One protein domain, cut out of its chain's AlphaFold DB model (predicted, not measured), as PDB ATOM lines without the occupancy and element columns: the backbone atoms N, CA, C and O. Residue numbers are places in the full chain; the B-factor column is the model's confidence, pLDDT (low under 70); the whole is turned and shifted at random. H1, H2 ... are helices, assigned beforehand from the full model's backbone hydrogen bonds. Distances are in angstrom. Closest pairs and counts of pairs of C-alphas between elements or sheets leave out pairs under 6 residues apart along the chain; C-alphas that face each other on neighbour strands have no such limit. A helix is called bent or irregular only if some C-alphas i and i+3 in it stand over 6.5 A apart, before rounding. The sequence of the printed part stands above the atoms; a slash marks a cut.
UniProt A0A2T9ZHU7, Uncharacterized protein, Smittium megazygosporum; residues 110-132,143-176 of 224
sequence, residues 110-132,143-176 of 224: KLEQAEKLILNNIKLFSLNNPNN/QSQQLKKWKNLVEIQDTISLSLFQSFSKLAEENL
ATOM      1  N   LYS A 110       7.384  25.524 -53.909       88.44
ATOM      2  CA  LYS A 110       7.575  24.230 -54.589       88.44
ATOM      3  C   LYS A 110       8.620  23.363 -53.881       88.44
ATOM      4  O   LYS A 110       8.435  22.157 -53.759       88.44
ATOM      5  N   LEU A 111       9.697  23.981 -53.398       85.69
ATOM      6  CA  LEU A 111      10.763  23.285 -52.688       85.69
ATOM      7  C   LEU A 111      10.326  22.892 -51.269       85.69
ATOM      8  O   LEU A 111      10.587  21.769 -50.852       85.69
ATOM      9  N   GLU A 112       9.564  23.747 -50.579       87.88
ATOM     10  CA  GLU A 112       8.942  23.402 -49.287       87.88
ATOM     11  C   GLU A 112       7.989  22.200 -49.408       87.88
ATOM     12  O   GLU A 112       7.927  21.347 -48.523       87.88
ATOM     13  N   GLN A 113       7.229  22.111 -50.505       90.56
ATOM     14  CA  GLN A 113       6.375  20.953 -50.780       90.56
ATOM     15  C   GLN A 113       7.201  19.691 -51.040       90.56
ATOM     16  O   GLN A 113       6.888  18.643 -50.479       90.56
ATOM     17  N   ALA A 114       8.262  19.788 -51.846       88.38
ATOM     18  CA  ALA A 114       9.154  18.665 -52.113       88.38
ATOM     19  C   ALA A 114       9.811  18.137 -50.827       88.38
ATOM     20  O   ALA A 114       9.792  16.933 -50.583       88.38
ATOM     21  N   GLU A 115      10.301  19.023 -49.957       87.00
ATOM     22  CA  GLU A 115      10.869  18.649 -48.657       87.00
ATOM     23  C   GLU A 115       9.837  17.927 -47.778       87.00
ATOM     24  O   GLU A 115      10.121  16.860 -47.233       87.00
ATOM     25  N   LYS A 116       8.600  18.437 -47.706       88.19
ATOM     26  CA  LYS A 116       7.507  17.771 -46.977       88.19
ATOM     27  C   LYS A 116       7.200  16.378 -47.526       88.19
ATOM     28  O   LYS A 116       6.958  15.463 -46.740       88.19
ATOM     29  N   LEU A 117       7.214  16.200 -48.848       89.06
ATOM     30  CA  LEU A 117       7.002  14.894 -49.480       89.06
ATOM     31  C   LEU A 117       8.134  13.917 -49.144       89.06
ATOM     32  O   LEU A 117       7.859  12.779 -48.766       89.06
ATOM     33  N   ILE A 118       9.390  14.363 -49.207       86.06
ATOM     34  CA  ILE A 118      10.561  13.553 -48.837       86.06
ATOM     35  C   ILE A 118      10.476  13.145 -47.362       86.06
ATOM     36  O   ILE A 118      10.606  11.966 -47.041       86.06
ATOM     37  N   LEU A 119      10.186  14.092 -46.465       83.88
ATOM     38  CA  LEU A 119      10.037  13.821 -45.035       83.88
ATOM     39  C   LEU A 119       8.900  12.833 -44.750       83.88
ATOM     40  O   LEU A 119       9.056  11.947 -43.910       83.88
ATOM     41  N   ASN A 120       7.771  12.950 -45.448       83.81
ATOM     42  CA  ASN A 120       6.675  11.994 -45.317       83.81
ATOM     43  C   ASN A 120       7.072  10.599 -45.804       83.81
ATOM     44  O   ASN A 120       6.789   9.624 -45.113       83.81
ATOM     45  N   ASN A 121       7.785  10.492 -46.928       81.19
ATOM     46  CA  ASN A 121       8.293   9.208 -47.408       81.19
ATOM     47  C   ASN A 121       9.236   8.568 -46.384       81.19
ATOM     48  O   ASN A 121       9.052   7.403 -46.036       81.19
ATOM     49  N   ILE A 122      10.177   9.332 -45.823       76.38
ATOM     50  CA  ILE A 122      11.092   8.848 -44.776       76.38
ATOM     51  C   ILE A 122      10.309   8.316 -43.564       76.38
ATOM     52  O   ILE A 122      10.615   7.238 -43.049       76.38
ATOM     53  N   LYS A 123       9.267   9.032 -43.125       73.75
ATOM     54  CA  LYS A 123       8.412   8.596 -42.009       73.75
ATOM     55  C   LYS A 123       7.682   7.288 -42.319       73.75
ATOM     56  O   LYS A 123       7.666   6.399 -41.472       73.75
ATOM     57  N   LEU A 124       7.131   7.139 -43.522       68.00
ATOM     58  CA  LEU A 124       6.429   5.920 -43.937       68.00
ATOM     59  C   LEU A 124       7.365   4.705 -44.009       68.00
ATOM     60  O   LEU A 124       7.013   3.635 -43.513       68.00
ATOM     61  N   PHE A 125       8.585   4.867 -44.533       64.19
ATOM     62  CA  PHE A 125       9.600   3.804 -44.526       64.19
ATOM     63  C   PHE A 125       9.996   3.376 -43.104       64.19
ATOM     64  O   PHE A 125      10.276   2.200 -42.874       64.19
ATOM     65  N   SER A 126       9.979   4.299 -42.138       61.00
ATOM     66  CA  SER A 126      10.243   3.980 -40.730       61.00
ATOM     67  C   SER A 126       9.101   3.214 -40.049       61.00
ATOM     68  O   SER A 126       9.374   2.445 -39.130       61.00
ATOM     69  N   LEU A 127       7.843   3.419 -40.459       56.75
ATOM     70  CA  LEU A 127       6.674   2.734 -39.884       56.75
ATOM     71  C   LEU A 127       6.470   1.322 -40.452       56.75
ATOM     72  O   LEU A 127       6.010   0.438 -39.736       56.75
ATOM     73  N   ASN A 128       6.845   1.086 -41.712       54.56
ATOM     74  CA  ASN A 128       6.665  -0.206 -42.386       54.56
ATOM     75  C   ASN A 128       7.689  -1.285 -41.989       54.56
ATOM     76  O   ASN A 128       7.660  -2.377 -42.551       54.56
ATOM     77  N   ASN A 129       8.585  -1.015 -41.035       56.62
ATOM     78  CA  ASN A 129       9.465  -2.035 -40.473       56.62
ATOM     79  C   ASN A 129       8.736  -2.705 -39.283       56.62
ATOM     80  O   ASN A 129       8.638  -2.098 -38.211       56.62
ATOM     81  N   PRO A 130       8.191  -3.928 -39.445       52.09
ATOM     82  CA  PRO A 130       7.153  -4.494 -38.572       52.09
ATOM     83  C   PRO A 130       7.608  -4.804 -37.139       52.09
ATOM     84  O   PRO A 130       6.789  -5.171 -36.303       52.09
ATOM     85  N   ASN A 131       8.891  -4.625 -36.823       54.62
ATOM     86  CA  ASN A 131       9.437  -4.980 -35.517       54.62
ATOM     87  C   ASN A 131       9.363  -3.852 -34.472       54.62
ATOM     88  O   ASN A 131       9.563  -4.144 -33.302       54.62
ATOM     89  N   ASN A 132       9.079  -2.591 -34.847       54.75
ATOM     90  CA  ASN A 132       9.156  -1.442 -33.917       54.75
ATOM     91  C   ASN A 132       8.062  -0.365 -34.104       54.75
ATOM     92  O   ASN A 132       8.167   0.729 -33.544       54.75
ATOM     93  N   GLN A 143      14.972   6.238 -31.537       63.88
ATOM     94  CA  GLN A 143      15.318   7.099 -32.674       63.88
ATOM     95  C   GLN A 143      16.834   7.265 -32.812       63.88
ATOM     96  O   GLN A 143      17.377   7.131 -33.908       63.88
ATOM     97  N   SER A 144      17.541   7.468 -31.701       67.19
ATOM     98  CA  SER A 144      19.002   7.608 -31.692       67.19
ATOM     99  C   SER A 144      19.717   6.346 -32.190       67.19
ATOM    100  O   SER A 144      20.700   6.433 -32.930       67.19
ATOM    101  N   GLN A 145      19.224   5.154 -31.840       70.50
ATOM    102  CA  GLN A 145      19.766   3.887 -32.349       70.50
ATOM    103  C   GLN A 145      19.457   3.666 -33.834       70.50
ATOM    104  O   GLN A 145      20.312   3.177 -34.575       70.50
ATOM    105  N   GLN A 146      18.265   4.050 -34.292       70.38
ATOM    106  CA  GLN A 146      17.905   3.997 -35.706       70.38
ATOM    107  C   GLN A 146      18.777   4.944 -36.540       70.38
ATOM    108  O   GLN A 146      19.309   4.526 -37.565       70.38
ATOM    109  N   LEU A 147      19.010   6.173 -36.075       74.50
ATOM    110  CA  LEU A 147      19.901   7.132 -36.734       74.50
ATOM    111  C   LEU A 147      21.334   6.603 -36.852       74.50
ATOM    112  O   LEU A 147      21.948   6.746 -37.905       74.50
ATOM    113  N   LYS A 148      21.853   5.924 -35.820       79.62
ATOM    114  CA  LYS A 148      23.167   5.261 -35.885       79.62
ATOM    115  C   LYS A 148      23.215   4.169 -36.956       79.62
ATOM    116  O   LYS A 148      24.206   4.074 -37.673       79.62
ATOM    117  N   LYS A 149      22.151   3.366 -37.091       79.44
ATOM    118  CA  LYS A 149      22.052   2.342 -38.146       79.44
ATOM    119  C   LYS A 149      22.034   2.968 -39.539       79.44
ATOM    120  O   LYS A 149      22.788   2.526 -40.394       79.44
ATOM    121  N   TRP A 150      21.230   4.011 -39.750       81.06
ATOM    122  CA  TRP A 150      21.199   4.737 -41.023       81.06
ATOM    123  C   TRP A 150      22.538   5.378 -41.351       81.06
ATOM    124  O   TRP A 150      23.005   5.243 -42.473       81.06
ATOM    125  N   LYS A 151      23.194   5.999 -40.367       87.88
ATOM    126  CA  LYS A 151      24.533   6.560 -40.544       87.88
ATOM    127  C   LYS A 151      25.534   5.496 -41.004       87.88
ATOM    128  O   LYS A 151      26.230   5.723 -41.982       87.88
ATOM    129  N   ASN A 152      25.553   4.327 -40.361       88.88
ATOM    130  CA  ASN A 152      26.425   3.223 -40.772       88.88
ATOM    131  C   ASN A 152      26.095   2.723 -42.193       88.88
ATOM    132  O   ASN A 152      26.989   2.510 -43.001       88.88
ATOM    133  N   LEU A 153      24.810   2.584 -42.537       86.62
ATOM    134  CA  LEU A 153      24.404   2.191 -43.893       86.62
ATOM    135  C   LEU A 153      24.841   3.212 -44.953       86.62
ATOM    136  O   LEU A 153      25.265   2.811 -46.033       86.62
ATOM    137  N   VAL A 154      24.763   4.507 -44.641       88.75
ATOM    138  CA  VAL A 154      25.257   5.582 -45.512       88.75
ATOM    139  C   VAL A 154      26.775   5.491 -45.664       88.75
ATOM    140  O   VAL A 154      27.257   5.484 -46.787       88.75
ATOM    141  N   GLU A 155      27.523   5.314 -44.573       91.31
ATOM    142  CA  GLU A 155      28.983   5.149 -44.625       91.31
ATOM    143  C   GLU A 155      29.392   3.935 -45.482       91.31
ATOM    144  O   GLU A 155      30.291   4.031 -46.318       91.31
ATOM    145  N   ILE A 156      28.697   2.801 -45.347       91.31
ATOM    146  CA  ILE A 156      28.922   1.623 -46.198       91.31
ATOM    147  C   ILE A 156      28.617   1.954 -47.665       91.31
ATOM    148  O   ILE A 156      29.427   1.652 -48.540       91.31
ATOM    149  N   GLN A 157      27.487   2.600 -47.949       93.44
ATOM    150  CA  GLN A 157      27.123   2.981 -49.314       93.44
ATOM    151  C   GLN A 157      28.150   3.935 -49.937       93.44
ATOM    152  O   GLN A 157      28.511   3.769 -51.105       93.44
ATOM    153  N   ASP A 158      28.663   4.891 -49.167       93.75
ATOM    154  CA  ASP A 158      29.689   5.835 -49.606       93.75
ATOM    155  C   ASP A 158      31.003   5.109 -49.918       93.75
ATOM    156  O   ASP A 158      31.591   5.322 -50.979       93.75
ATOM    157  N   THR A 159      31.440   4.180 -49.059       93.69
ATOM    158  CA  THR A 159      32.655   3.384 -49.322       93.69
ATOM    159  C   THR A 159      32.526   2.505 -50.566       93.69
ATOM    160  O   THR A 159      33.462   2.437 -51.367       93.69
ATOM    161  N   ILE A 160      31.366   1.877 -50.784       93.75
ATOM    162  CA  ILE A 160      31.091   1.100 -52.001       93.75
ATOM    163  C   ILE A 160      31.111   2.017 -53.225       93.75
ATOM    164  O   ILE A 160      31.745   1.686 -54.225       93.75
ATOM    165  N   SER A 161      30.471   3.183 -53.144       93.94
ATOM    166  CA  SER A 161      30.410   4.146 -54.249       93.94
ATOM    167  C   SER A 161      31.802   4.651 -54.638       93.94
ATOM    168  O   SER A 161      32.131   4.704 -55.823       93.94
ATOM    169  N   LEU A 162      32.661   4.931 -53.653       93.00
ATOM    170  CA  LEU A 162      34.061   5.296 -53.880       93.00
ATOM    171  C   LEU A 162      34.861   4.150 -54.517       93.00
ATOM    172  O   LEU A 162      35.617   4.381 -55.460       93.00
ATOM    173  N   SER A 163      34.673   2.915 -54.049       93.06
ATOM    174  CA  SER A 163      35.324   1.726 -54.620       93.06
ATOM    175  C   SER A 163      34.911   1.482 -56.078       93.06
ATOM    176  O   SER A 163      35.753   1.217 -56.944       93.06
ATOM    177  N   LEU A 164      33.620   1.641 -56.381       92.38
ATOM    178  CA  LEU A 164      33.101   1.550 -57.744       92.38
ATOM    179  C   LEU A 164      33.691   2.644 -58.626       92.38
ATOM    180  O   LEU A 164      34.187   2.342 -59.709       92.38
ATOM    181  N   PHE A 165      33.711   3.890 -58.155       92.62
ATOM    182  CA  PHE A 165      34.306   5.004 -58.889       92.62
ATOM    183  C   PHE A 165      35.784   4.750 -59.233       92.62
ATOM    184  O   PHE A 165      36.205   4.954 -60.374       92.62
ATOM    185  N   GLN A 166      36.566   4.232 -58.282       91.06
ATOM    186  CA  GLN A 166      37.963   3.853 -58.518       91.06
ATOM    187  C   GLN A 166      38.093   2.719 -59.540       91.06
ATOM    188  O   GLN A 166      38.975   2.760 -60.397       91.06
ATOM    189  N   SER A 167      37.218   1.716 -59.468       89.88
ATOM    190  CA  SER A 167      37.211   0.588 -60.406       89.88
ATOM    191  C   SER A 167      36.867   1.039 -61.828       89.88
ATOM    192  O   SER A 167      37.557   0.662 -62.772       89.88
ATOM    193  N   PHE A 168      35.865   1.910 -61.981       90.12
ATOM    194  CA  PHE A 168      35.517   2.516 -63.268       90.12
ATOM    195  C   PHE A 168      36.644   3.381 -63.824       90.12
ATOM    196  O   PHE A 168      36.918   3.314 -65.019       90.12
ATOM    197  N   SER A 169      37.325   4.150 -62.974       88.12
ATOM    198  CA  SER A 169      38.452   4.988 -63.397       88.12
ATOM    199  C   SER A 169      39.608   4.138 -63.935       88.12
ATOM    200  O   SER A 169      40.094   4.396 -65.032       88.12
ATOM    201  N   LYS A 170      39.975   3.057 -63.232       86.69
ATOM    202  CA  LYS A 170      40.996   2.099 -63.695       86.69
ATOM    203  C   LYS A 170      40.615   1.453 -65.027       86.69
ATOM    204  O   LYS A 170      41.432   1.388 -65.936       86.69
ATOM    205  N   LEU A 171      39.360   1.029 -65.163       84.69
ATOM    206  CA  LEU A 171      38.861   0.420 -66.394       84.69
ATOM    207  C   LEU A 171      38.827   1.424 -67.558       84.69
ATOM    208  O   LEU A 171      39.120   1.057 -68.694       84.69
ATOM    209  N   ALA A 172      38.501   2.692 -67.304       85.44
ATOM    210  CA  ALA A 172      38.570   3.746 -68.312       85.44
ATOM    211  C   ALA A 172      40.018   3.995 -68.767       85.44
ATOM    212  O   ALA A 172      40.273   4.066 -69.966       85.44
ATOM    213  N   GLU A 173      40.975   4.049 -67.839       83.19
ATOM    214  CA  GLU A 173      42.406   4.185 -68.150       83.19
ATOM    215  C   GLU A 173      42.961   2.982 -68.932       83.19
ATOM    216  O   GLU A 173      43.779   3.153 -69.837       83.19
ATOM    217  N   GLU A 174      42.502   1.767 -68.628       76.56
ATOM    218  CA  GLU A 174      42.887   0.546 -69.345       76.56
ATOM    219  C   GLU A 174      42.314   0.493 -70.768       76.56
ATOM    220  O   GLU A 174      43.032   0.116 -71.693       76.56
ATOM    221  N   ASN A 175      41.065   0.924 -70.972       64.62
ATOM    222  CA  ASN A 175      40.427   0.947 -72.296       64.62
ATOM    223  C   ASN A 175      40.883   2.118 -73.184       64.62
ATOM    224  O   ASN A 175      40.752   2.043 -74.404       64.62
ATOM    225  N   LEU A 176      41.421   3.193 -72.596       60.88
ATOM    226  CA  LEU A 176      41.985   4.335 -73.325       60.88
ATOM    227  C   LEU A 176      43.443   4.120 -73.760       60.88
ATOM    228  O   LEU A 176      43.952   4.908 -74.559       60.88
TER     229      LEU A 176
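This is residues 110 to 132 and 143 to 176 of the 224 residues of an uncharacterized protein of Smittium megazygosporum (UniProt A0A2T9ZHU7). Two straight helices make an open L, with H1 as the shorter arm and H2 as the longer one. The end of H1 and the beginning of H2 lie toward the corner, where the chain is cut, and the arms reach away from it with no packed core between them. The printed part has 57 residues, with two named helices in the order H1, H2 and no named strand, and its class is all helix. It is extended, with a radius of gyration of the C-alphas of 17.7 A, and flat, with spans of 48 by 33 by 18 A.

H1, residues 110 to 127, is 26.1 A long from C-alpha 110 at (7.575, 24.230, -54.589) to C-alpha 127 at (6.674, 2.734, -39.884). Residues 128 to 132 follow it up to the cut. H2, residues 143 to 175, begins with C-alpha 143 at (15.318, 7.099, -32.674) and ends with C-alpha 175 at (40.427, 0.947, -72.296), 47.3 A away. Leu 176 is the last printed residue.

H1 has the N-to-C direction (-0.01, -0.88, 0.48), and H2 has (0.54, -0.08, -0.84). H1 and H2 are apart, with no C-alpha of the one within 8 A of the other. Residues 110 to 125 of H1 stand free, as do residues 127 to 132 and residues 147 to 176, of which 147 to 175 belong to H2. In H1 and H2 every O i to N i+4 pair is within hydrogen-bond range, and neither helix is bent.

The two C-alphas farthest apart are those of Asn 132 and Leu 176, at 51.6 A. Residues 133 to 142 are not printed, and C-alphas 132 and 143 are 10.6 A apart across this cut. The link from H1 to H2 runs across the cut. The mean pLDDT of the printed part is 80.3, and residues 124 to 132, 143 to 144 and 175 to 176 are under 70.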